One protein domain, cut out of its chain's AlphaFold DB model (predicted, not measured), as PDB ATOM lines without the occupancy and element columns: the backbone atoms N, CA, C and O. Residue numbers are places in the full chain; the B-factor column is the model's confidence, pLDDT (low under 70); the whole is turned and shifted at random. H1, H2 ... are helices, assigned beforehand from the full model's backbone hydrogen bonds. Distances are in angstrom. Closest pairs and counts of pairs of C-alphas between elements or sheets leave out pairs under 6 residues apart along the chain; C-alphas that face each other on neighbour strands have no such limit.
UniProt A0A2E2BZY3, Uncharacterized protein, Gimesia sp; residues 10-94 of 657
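Overview. This is residues 10 to 94 of the 657 residues of an uncharacterized protein of Gimesia sp (UniProt A0A2E2BZY3). A helical hairpin of H1 and H2 packs on the long helix H5 through H1; H3 crosses H5, and H4 packs on H2 and H3. The printed part has 85 residues with five named helices, H1 to H5, and no named strand: all helix. It is compact, with a radius of gyration of the C-alphas of 12.9 A, and elongated, spanning 46 by 29 by 18 A.

Along the chain. H1, residues 18 to 27, begins at C-alpha 18 (128.600, 107.749, 126.754) and measures 14.4 A. H2 is residues 34 to 42, 12.5 A; H3, 45 to 55, 15.1 A; H4, 69 to 76, 10.1 A. H5, residues 78 to 92, 21.4 A, ends at C-alpha 92 (132.448, 94.057, 125.545).

Arrangement. H1 touches H5 at a shallow tilt of 24 degrees, opposite ways; their closest C-alphas, Ala 20 and Leu 86, are 5.4 A apart. H1 is apart from H3 and H4. O i to N i+4 pairs are within hydrogen-bond range throughout H1, H2, H3 and H5, and 2 of 4 in H4.

Size, cuts and confidence. The printed part has no cut. The H3 to H4 link is long. Residues 30 and 90 to 94 have pLDDT under 70.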
ATOM      1  N   SER A  10     141.962 105.432 111.717       81.88
ATOM      2  CA  SER A  10     141.143 104.220 111.676       81.88
ATOM      3  C   SER A  10     139.829 104.404 112.434       81.88
ATOM      4  O   SER A  10     139.826 104.696 113.630       81.88
ATOM      5  N   ASP A  11     138.711 104.122 111.764       76.50
ATOM      6  CA  ASP A  11     137.372 104.091 112.373       76.50
ATOM      7  C   ASP A  11     137.185 102.917 113.358       76.50
ATOM      8  O   ASP A  11     136.146 102.798 114.002       76.50
ATOM      9  N   GLN A  12     138.176 102.024 113.472       77.94
ATOM     10  CA  GLN A  12     138.127 100.825 114.317       77.94
ATOM     11  C   GLN A  12     138.807 101.006 115.683       77.94
ATOM     12  O   GLN A  12     138.930 100.038 116.440       77.94
ATOM     13  N   LEU A  13     139.265 102.218 116.014       80.31
ATOM     14  CA  LEU A  13     139.843 102.502 117.328       80.31
ATOM     15  C   LEU A  13     138.827 102.224 118.452       80.31
ATOM     16  O   LEU A  13     137.639 102.507 118.290       80.31
ATOM     17  N   PRO A  14     139.263 101.689 119.609       78.00
ATOM     18  CA  PRO A  14     138.383 101.544 120.760       78.00
ATOM     19  C   PRO A  14     137.803 102.899 121.192       78.00
ATOM     20  O   PRO A  14     138.519 103.895 121.301       78.00
ATOM     21  N   THR A  15     136.499 102.931 121.463       78.50
ATOM     22  CA  THR A  15     135.781 104.123 121.934       78.50
ATOM     23  C   THR A  15     135.090 103.836 123.257       78.50
ATOM     24  O   THR A  15     134.508 102.763 123.420       78.50
ATOM     25  N   LEU A  16     135.080 104.812 124.165       78.00
ATOM     26  CA  LEU A  16     134.285 104.738 125.388       78.00
ATOM     27  C   LEU A  16     132.815 105.105 125.094       78.00
ATOM     28  O   LEU A  16     132.556 106.158 124.509       78.00
ATOM     29  N   PRO A  17     131.836 104.280 125.501       78.19
ATOM     30  CA  PRO A  17     130.421 104.628 125.496       78.19
ATOM     31  C   PRO A  17     130.116 105.850 126.362       78.19
ATOM     32  O   PRO A  17     130.810 106.142 127.335       78.19
ATOM     33  N   ALA A  18     129.006 106.526 126.061       80.31
ATOM     34  CA  ALA A  18     128.600 107.749 126.754       80.31
ATOM     35  C   ALA A  18     128.465 107.581 128.282       80.31
ATOM     36  O   ALA A  18     128.759 108.510 129.031       80.31
ATOM     37  N   VAL A  19     128.061 106.395 128.751       82.06
ATOM     38  CA  VAL A  19     127.953 106.082 130.188       82.06
ATOM     39  C   VAL A  19     129.329 106.038 130.856       82.06
ATOM     40  O   VAL A  19     129.497 106.608 131.929       82.06
ATOM     41  N   ALA A  20     130.324 105.439 130.203       80.44
ATOM     42  CA  ALA A  20     131.701 105.383 130.688       80.44
ATOM     43  C   ALA A  20     132.347 106.778 130.753       80.44
ATOM     44  O   ALA A  20     132.949 107.129 131.765       80.44
ATOM     45  N   VAL A  21     132.151 107.604 129.718       81.62
ATOM     46  CA  VAL A  21     132.631 109.000 129.698       81.62
ATOM     47  C   VAL A  21     132.003 109.809 130.834       81.62
ATOM     48  O   VAL A  21     132.704 110.471 131.593       81.62
ATOM     49  N   LYS A  22     130.683 109.694 131.022       85.00
ATOM     50  CA  LYS A  22     129.982 110.407 132.092       85.00
ATOM     51  C   LYS A  22     130.442 109.970 133.489       85.00
ATOM     52  O   LYS A  22     130.535 110.806 134.380       85.00
ATOM     53  N   LEU A  23     130.747 108.687 133.693       84.19
ATOM     54  CA  LEU A  23     131.277 108.199 134.971       84.19
ATOM     55  C   LEU A  23     132.683 108.727 135.274       84.19
ATOM     56  O   LEU A  23     132.964 109.024 136.433       84.19
ATOM     57  N   LEU A  24     133.530 108.891 134.252       77.69
ATOM     58  CA  LEU A  24     134.843 109.527 134.390       77.69
ATOM     59  C   LEU A  24     134.731 110.997 134.795       77.69
ATOM     60  O   LEU A  24     135.476 111.462 135.656       77.69
ATOM     61  N   ASP A  25     133.795 111.732 134.198       81.06
ATOM     62  CA  ASP A  25     133.572 113.136 134.551       81.06
ATOM     63  C   ASP A  25     133.068 113.277 135.991       81.06
ATOM     64  O   ASP A  25     133.538 114.134 136.739       81.06
ATOM     65  N   LEU A  26     132.173 112.380 136.411       84.00
ATOM     66  CA  LEU A  26     131.658 112.331 137.777       84.00
ATOM     67  C   LEU A  26     132.736 111.954 138.806       84.00
ATOM     68  O   LEU A  26     132.727 112.494 139.911       84.00
ATOM     69  N   SER A  27     133.687 111.074 138.469       75.62
ATOM     70  CA  SER A  27     134.770 110.696 139.390       75.62
ATOM     71  C   SER A  27     135.835 111.779 139.575       75.62
ATOM     72  O   SER A  27     136.557 111.747 140.565       75.62
ATOM     73  N   LYS A  28     135.938 112.746 138.654       71.75
ATOM     74  CA  LYS A  28     136.877 113.879 138.766       71.75
ATOM     75  C   LYS A  28     136.441 114.922 139.799       71.75
ATOM     76  O   LYS A  28     137.262 115.736 140.214       71.75
ATOM     77  N   ASN A  29     135.168 114.925 140.196       78.12
ATOM     78  CA  ASN A  29     134.630 115.875 141.162       78.12
ATOM     79  C   ASN A  29     134.438 115.200 142.539       78.12
ATOM     80  O   ASN A  29     133.594 114.309 142.663       78.12
ATOM     81  N   PRO A  30     135.185 115.610 143.583       68.19
ATOM     82  CA  PRO A  30     135.077 115.018 144.918       68.19
ATOM     83  C   PRO A  30     133.729 115.295 145.608       68.19
ATOM     84  O   PRO A  30     133.376 114.574 146.539       68.19
ATOM     85  N   ASP A  31     132.962 116.284 145.135       77.38
ATOM     86  CA  ASP A  31     131.645 116.653 145.677       77.38
ATOM     87  C   ASP A  31     130.471 115.955 144.959       77.38
ATOM     88  O   ASP A  31     129.306 116.289 145.191       77.38
ATOM     89  N   THR A  32     130.747 115.003 144.062       81.94
ATOM     90  CA  THR A  32     129.710 114.289 143.307       81.94
ATOM     91  C   THR A  32     128.768 113.504 144.227       81.94
ATOM     92  O   THR A  32     129.199 112.657 145.014       81.94
ATOM     93  N   ASP A  33     127.457 113.714 144.068       86.00
ATOM     94  CA  ASP A  33     126.440 112.925 144.768       86.00
ATOM     95  C   ASP A  33     126.464 111.468 144.266       86.00
ATOM     96  O   ASP A  33     126.345 111.189 143.069       86.00
ATOM     97  N   ILE A  34     126.554 110.514 145.199       85.50
ATOM     98  CA  ILE A  34     126.481 109.067 144.937       85.50
ATOM     99  C   ILE A  34     125.239 108.721 144.099       85.50
ATOM    100  O   ILE A  34     125.269 107.793 143.284       85.50
ATOM    101  N   LYS A  35     124.148 109.478 144.258       88.38
ATOM    102  CA  LYS A  35     122.929 109.312 143.466       88.38
ATOM    103  C   LYS A  35     123.154 109.532 141.965       88.38
ATOM    104  O   LYS A  35     122.621 108.766 141.168       88.38
ATOM    105  N   GLU A  36     123.973 110.507 141.569       88.75
ATOM    106  CA  GLU A  36     124.273 110.779 140.156       88.75
ATOM    107  C   GLU A  36     125.092 109.653 139.512       88.75
ATOM    108  O   GLU A  36     124.870 109.302 138.347       88.75
ATOM    109  N   VAL A  37     125.991 109.035 140.285       87.75
ATOM    110  CA  VAL A  37     126.756 107.846 139.872       87.75
ATOM    111  C   VAL A  37     125.814 106.658 139.670       87.75
ATOM    112  O   VAL A  37     125.840 106.015 138.619       87.75
ATOM    113  N   ILE A  38     124.920 106.407 140.634       89.31
ATOM    114  CA  ILE A  38     123.893 105.357 140.555       89.31
ATOM    115  C   ILE A  38     122.997 105.545 139.323       89.31
ATOM    116  O   ILE A  38     122.781 104.590 138.575       89.31
ATOM    117  N   ASP A  39     122.481 106.755 139.101       90.75
ATOM    118  CA  ASP A  39     121.580 107.054 137.985       90.75
ATOM    119  C   ASP A  39     122.291 106.916 136.631       90.75
ATOM    120  O   ASP A  39     121.697 106.450 135.657       90.75
ATOM    121  N   THR A  40     123.582 107.250 136.577       90.75
ATOM    122  CA  THR A  40     124.403 107.079 135.373       90.75
ATOM    123  C   THR A  40     124.629 105.605 135.043       90.75
ATOM    124  O   THR A  40     124.468 105.222 133.888       90.75
ATOM    125  N   ILE A  41     124.918 104.753 136.031       88.69
ATOM    126  CA  ILE A  41     125.086 103.305 135.805       88.69
ATOM    127  C   ILE A  41     123.777 102.666 135.344       88.69
ATOM    128  O   ILE A  41     123.774 101.899 134.385       88.69
ATOM    129  N   LYS A  42     122.656 103.021 135.985       88.81
ATOM    130  CA  LYS A  42     121.319 102.505 135.642       88.81
ATOM    131  C   LYS A  42     120.888 102.807 134.211       88.81
ATOM    132  O   LYS A  42     120.016 102.109 133.696       88.81
ATOM    133  N   ALA A  43     121.463 103.835 133.586       88.94
ATOM    134  CA  ALA A  43     121.203 104.154 132.187       88.94
ATOM    135  C   ALA A  43     121.672 103.039 131.233       88.94
ATOM    136  O   ALA A  43     121.164 102.957 130.116       88.94
ATOM    137  N   ASP A  44     122.579 102.162 131.679       87.56
ATOM    138  CA  ASP A  44     123.023 100.975 130.954       87.56
ATOM    139  C   ASP A  44     122.686  99.691 131.745       87.56
ATOM    140  O   ASP A  44     123.370  99.335 132.718       87.56
ATOM    141  N   PRO A  45     121.623  98.961 131.352       83.88
ATOM    142  CA  PRO A  45     121.225  97.721 132.013       83.88
ATOM    143  C   PRO A  45     122.286  96.612 131.961       83.88
ATOM    144  O   PRO A  45     122.335  95.789 132.878       83.88
ATOM    145  N   ALA A  46     123.132  96.576 130.925       83.25
ATOM    146  CA  ALA A  46     124.176  95.565 130.782       83.25
ATOM    147  C   ALA A  46     125.320  95.829 131.770       83.25
ATOM    148  O   ALA A  46     125.687  94.938 132.541       83.25
ATOM    149  N   ILE A  47     125.802  97.075 131.835       85.38
ATOM    150  CA  ILE A  47     126.802  97.504 132.824       85.38
ATOM    151  C   ILE A  47     126.252  97.334 134.247       85.38
ATOM    152  O   ILE A  47     126.937  96.784 135.111       85.38
ATOM    153  N   THR A  48     124.993  97.714 134.490       87.31
ATOM    154  CA  THR A  48     124.325  97.531 135.792       87.31
ATOM    155  C   THR A  48     124.317  96.064 136.227       87.31
ATOM    156  O   THR A  48     124.685  95.750 137.362       87.31
ATOM    157  N   ALA A  49     123.924  95.151 135.333       85.06
ATOM    158  CA  ALA A  49     123.880  93.721 135.628       85.06
ATOM    159  C   ALA A  49     125.275  93.151 135.921       85.06
ATOM    160  O   ALA A  49     125.429  92.346 136.841       85.06
ATOM    161  N   LYS A  50     126.302  93.592 135.183       86.06
ATOM    162  CA  LYS A  50     127.687  93.155 135.392       86.06
ATOM    163  C   LYS A  50     128.282  93.669 136.693       86.06
ATOM    164  O   LYS A  50     128.884  92.882 137.414       86.06
ATOM    165  N   ILE A  51     128.065  94.937 137.039       86.69
ATOM    166  CA  ILE A  51     128.510  95.490 138.325       86.69
ATOM    167  C   ILE A  51     127.817  94.766 139.481       86.69
ATOM    168  O   ILE A  51     128.467  94.416 140.463       86.69
ATOM    169  N   LEU A  52     126.520  94.466 139.356       86.75
ATOM    170  CA  LEU A  52     125.801  93.706 140.375       86.75
ATOM    171  C   LEU A  52     126.340  92.273 140.503       86.75
ATOM    172  O   LEU A  52     126.584  91.807 141.616       86.75
ATOM    173  N   LYS A  53     126.593  91.591 139.377       86.56
ATOM    174  CA  LYS A  53     127.231  90.264 139.350       86.56
ATOM    175  C   LYS A  53     128.614  90.304 140.006       86.56
ATOM    176  O   LYS A  53     128.901  89.465 140.853       86.56
ATOM    177  N   ALA A  54     129.434  91.295 139.659       85.06
ATOM    178  CA  ALA A  54     130.768  91.487 140.214       85.06
ATOM    179  C   ALA A  54     130.712  91.735 141.724       85.06
ATOM    180  O   ALA A  54     131.415  91.055 142.464       85.06
ATOM    181  N   SER A  55     129.812  92.604 142.197       85.38
ATOM    182  CA  SER A  55     129.643  92.909 143.626       85.38
ATOM    183  C   SER A  55     129.339  91.673 144.483       85.38
ATOM    184  O   SER A  55     129.720  91.623 145.646       85.38
ATOM    185  N   ASN A  56     128.689  90.662 143.898       86.31
ATOM    186  CA  ASN A  56     128.324  89.415 144.568       86.31
ATOM    187  C   ASN A  56     129.348  88.283 144.379       86.31
ATOM    188  O   ASN A  56     129.116  87.172 144.854       86.31
ATOM    189  N   SER A  57     130.456  88.532 143.680       84.94
ATOM    190  CA  SER A  57     131.544  87.561 143.534       84.94
ATOM    191  C   SER A  57     132.436  87.515 144.780       84.94
ATOM    192  O   SER A  57     132.463  88.455 145.581       84.94
ATOM    193  N   SER A  58     133.212  86.434 144.935       80.69
ATOM    194  CA  SER A  58     134.220  86.317 146.001       80.69
ATOM    195  C   SER A  58     135.280  87.421 145.934       80.69
ATOM    196  O   SER A  58     135.818  87.800 146.972       80.69
ATOM    197  N   PHE A  59     135.494  88.009 144.752       77.94
ATOM    198  CA  PHE A  59     136.509  89.023 144.477       77.94
ATOM    199  C   PHE A  59     136.445  90.252 145.402       77.94
ATOM    200  O   PHE A  59     137.491  90.781 145.780       77.94
ATOM    201  N   PHE A  60     135.236  90.701 145.772       79.00
ATOM    202  CA  PHE A  60     135.018  91.860 146.659       79.00
ATOM    203  C   PHE A  60     134.708  91.474 148.115       79.00
ATOM    204  O   PHE A  60     134.607  92.353 148.970       79.00
ATOM    205  N   GLY A  61     134.537  90.182 148.417       76.81
ATOM    206  CA  GLY A  61     134.381  89.682 149.789       76.81
ATOM    207  C   GLY A  61     133.185  90.244 150.577       76.81
ATOM    208  O   GLY A  61     133.232  90.296 151.810       76.81
ATOM    209  N   LEU A  62     132.113  90.694 149.909       81.88
ATOM    210  CA  LEU A  62     130.945  91.267 150.587       81.88
ATOM    211  C   LEU A  62     130.203  90.205 151.419       81.88
ATOM    212  O   LEU A  62     129.868  89.125 150.942       81.88
ATOM    213  N   ARG A  63     129.872  90.538 152.676       78.12
ATOM    214  CA  ARG A  63     129.210  89.615 153.629       78.12
ATOM    215  C   ARG A  63     127.745  89.299 153.302       78.12
ATOM    216  O   ARG A  63     127.158  88.422 153.929       78.12
ATOM    217  N   SER A  64     127.122  90.056 152.402       80.62
ATOM    218  CA  SER A  64     125.699  89.935 152.079       80.62
ATOM    219  C   SER A  64     125.442  90.261 150.617       80.62
ATOM    220  O   SER A  64     125.963  91.266 150.132       80.62
ATOM    221  N   GLU A  65     124.566  89.486 149.980       85.06
ATOM    222  CA  GLU A  65     124.168  89.678 148.586       85.06
ATOM    223  C   GLU A  65     123.571  91.079 148.339       85.06
ATOM    224  O   GLU A  65     122.628  91.524 149.011       85.06
ATOM    225  N   CYS A  66     124.113  91.772 147.341       87.19
ATOM    226  CA  CYS A  66     123.584  93.006 146.786       87.19
ATOM    227  C   CYS A  66     122.525  92.674 145.730       87.19
ATOM    228  O   CYS A  66     122.827  92.074 144.702       87.19
ATOM    229  N   LYS A  67     121.275  93.089 145.965       86.75
ATOM    230  CA  LYS A  67     120.144  92.869 145.038       86.75
ATOM    231  C   LYS A  67     119.876  94.041 144.087       86.75
ATOM    232  O   LYS A  67     119.013  93.937 143.225       86.75
ATOM    233  N   GLY A  68     120.583  95.154 144.266       89.75
ATOM    234  CA  GLY A  68     120.432  96.367 143.470       89.75
ATOM    235  C   GLY A  68     121.669  97.254 143.559       89.75
ATOM    236  O   GLY A  68     122.451  97.164 144.513       89.75
ATOM    237  N   ILE A  69     121.836  98.110 142.555       89.38
ATOM    238  CA  ILE A  69     122.998  98.990 142.411       89.38
ATOM    239  C   ILE A  69     123.040 100.054 143.519       89.38
ATOM    240  O   ILE A  69     124.106 100.428 143.985       89.38
ATOM    241  N   GLU A  70     121.885 100.447 144.053       89.50
ATOM    242  CA  GLU A  70     121.740 101.401 145.158       89.50
ATOM    243  C   GLU A  70     122.377 100.907 146.456       89.50
ATOM    244  O   GLU A  70     122.767 101.708 147.299       89.50
ATOM    245  N   ARG A  71     122.483  99.582 146.619       87.12
ATOM    246  CA  ARG A  71     123.198  98.957 147.733       87.12
ATOM    247  C   ARG A  71     124.653  98.667 147.379       87.12
ATOM    248  O   ARG A  71     125.506  98.775 148.250       87.12
ATOM    249  N   ALA A  72     124.931  98.306 146.128       86.06
ATOM    250  CA  ALA A  72     126.282  97.978 145.688       86.06
ATOM    251  C   ALA A  72     127.205  99.210 145.673       86.06
ATOM    252  O   ALA A  72     128.321  99.122 146.174       86.06
ATOM    253  N   VAL A  73     126.745 100.370 145.181       87.88
ATOM    254  CA  VAL A  73     127.594 101.573 145.048       87.88
ATOM    255  C   VAL A  73     128.095 102.114 146.389       87.88
ATOM    256  O   VAL A  73     129.293 102.351 146.497       87.88
ATOM    257  N   PRO A  74     127.271 102.257 147.445       85.31
ATOM    258  CA  PRO A  74     127.774 102.700 148.746       85.31
ATOM    259  C   PRO A  74     128.715 101.697 149.427       85.31
ATOM    260  O   PRO A  74     129.545 102.101 150.233       85.31
ATOM    261  N   LEU A  75     128.574 100.396 149.137       83.25
ATOM    262  CA  LEU A  75     129.411  99.345 149.728       83.25
ATOM    263  C   LEU A  75     130.762  99.202 149.027       83.25
ATOM    264  O   LEU A  75     131.760  98.932 149.687       83.25
ATOM    265  N   LEU A  76     130.780  99.357 147.703       81.25
ATOM    266  CA  LEU A  76     131.995  99.276 146.895       81.25
ATOM    267  C   LEU A  76     132.731 100.620 146.824       81.25
ATOM    268  O   LEU A  76     133.950 100.640 146.718       81.25
ATOM    269  N   GLY A  77     132.004 101.735 146.901       81.31
ATOM    270  CA  GLY A  77     132.525 103.079 146.671       81.31
ATOM    271  C   GLY A  77     132.404 103.512 145.207       81.31
ATOM    272  O   GLY A  77     132.386 102.697 144.284       81.31
ATOM    273  N   THR A  78     132.319 104.825 144.987       79.50
ATOM    274  CA  THR A  78     132.129 105.423 143.654       79.50
ATOM    275  C   THR A  78     133.296 105.125 142.716       79.50
ATOM    276  O   THR A  78     133.060 104.738 141.577       79.50
ATOM    277  N   MET A  79     134.541 105.207 143.201       73.88
ATOM    278  CA  MET A  79     135.735 104.934 142.386       73.88
ATOM    279  C   MET A  79     135.783 103.486 141.884       73.88
ATOM    280  O   MET A  79     135.996 103.252 140.697       73.88
ATOM    281  N   VAL A  80     135.497 102.511 142.754       74.88
ATOM    282  CA  VAL A  80     135.481 101.077 142.398       74.88
ATOM    283  C   VAL A  80     134.442 100.793 141.326       74.88
ATOM    284  O   VAL A  80     134.688 100.061 140.371       74.88
ATOM    285  N   VAL A  81     133.269 101.395 141.465       82.19
ATOM    286  CA  VAL A  81     132.170 101.187 140.533       82.19
ATOM    287  C   VAL A  81     132.421 101.879 139.194       82.19
ATOM    288  O   VAL A  81     132.140 101.282 138.154       82.19
ATOM    289  N   THR A  82     132.983 103.089 139.196       80.00
ATOM    290  CA  THR A  82     133.429 103.769 137.972       80.00
ATOM    291  C   THR A  82     134.493 102.942 137.251       80.00
ATOM    292  O   THR A  82     134.364 102.696 136.053       80.00
ATOM    293  N   SER A  83     135.483 102.432 137.987       75.19
ATOM    294  CA  SER A  83     136.527 101.542 137.467       75.19
ATOM    295  C   SER A  83     135.942 100.269 136.838       75.19
ATOM    296  O   SER A  83     136.252  99.945 135.690       75.19
ATOM    297  N   LEU A  84     135.005  99.591 137.511       79.56
ATOM    298  CA  LEU A  84     134.315  98.414 136.967       79.56
ATOM    299  C   LEU A  84     133.494  98.729 135.713       79.56
ATOM    300  O   LEU A  84     133.522  97.963 134.751       79.56
ATOM    301  N   ALA A  85     132.758  99.841 135.708       81.81
ATOM    302  CA  ALA A  85     131.950 100.247 134.562       81.81
ATOM    303  C   ALA A  85     132.816 100.485 133.317       81.81
ATOM    304  O   ALA A  85     132.486 100.001 132.234       81.81
ATOM    305  N   LEU A  86     133.948 101.175 133.488       76.75
ATOM    306  CA  LEU A  86     134.944 101.394 132.436       76.75
ATOM    307  C   LEU A  86     135.528 100.070 131.942       76.75
ATOM    308  O   LEU A  86     135.548  99.808 130.740       76.75
ATOM    309  N   SER A  87     135.910  99.202 132.877       76.12
ATOM    310  CA  SER A  87     136.485  97.886 132.596       76.12
ATOM    311  C   SER A  87     135.536  96.996 131.780       76.12
ATOM    312  O   SER A  87     135.929  96.417 130.768       76.12
ATOM    313  N   PHE A  88     134.254  96.911 132.164       80.12
ATOM    314  CA  PHE A  88     133.251  96.125 131.431       80.12
ATOM    315  C   PHE A  88     132.918  96.697 130.064       80.12
ATOM    316  O   PHE A  88     132.685  95.950 129.114       80.12
ATOM    317  N   SER A  89     132.882  98.019 129.976       77.62
ATOM    318  CA  SER A  89     132.605  98.698 128.727       77.62
ATOM    319  C   SER A  89     133.689  98.430 127.681       77.62
ATOM    320  O   SER A  89     133.389  98.316 126.492       77.62
ATOM    321  N   LEU A  90     134.945  98.339 128.113       69.00
ATOM    322  CA  LEU A  90     136.066  98.047 127.231       69.00
ATOM    323  C   LEU A  90     136.100  96.566 126.841       69.00
ATOM    324  O   LEU A  90     136.332  96.269 125.665       69.00
ATOM    325  N   SER A  91     135.771  95.660 127.773       69.81
ATOM    326  CA  SER A  91     135.741  94.212 127.523       69.81
ATOM    327  C   SER A  91     134.676  93.761 126.530       69.81
ATOM    328  O   SER A  91     134.947  92.908 125.684       69.81
ATOM    329  N   GLU A  92     133.494  94.380 126.527       66.31
ATOM    330  CA  GLU A  92     132.448  94.057 125.545       66.31
ATOM    331  C   GLU A  92     132.788  94.495 124.125       66.31
ATOM    332  O   GLU A  92     132.454  93.797 123.167       66.31
ATOM    333  N   SER A  93     133.491  95.621 123.979       59.06
ATOM    334  CA  SER A  93     133.841  96.167 122.665       59.06
ATOM    335  C   SER A  93     134.734  95.229 121.842       59.06
ATOM    336  O   SER A  93     134.921  95.451 120.649       59.06
ATOM    337  N   ALA A  94     135.329  94.215 122.478       53.59
ATOM    338  CA  ALA A  94     136.407  93.396 121.943       53.59
ATOM    339  C   ALA A  94     136.025  91.959 121.573       53.59
ATOM    340  O   ALA A  94     136.883  91.213 121.097       53.59
TER     341      ALA A  94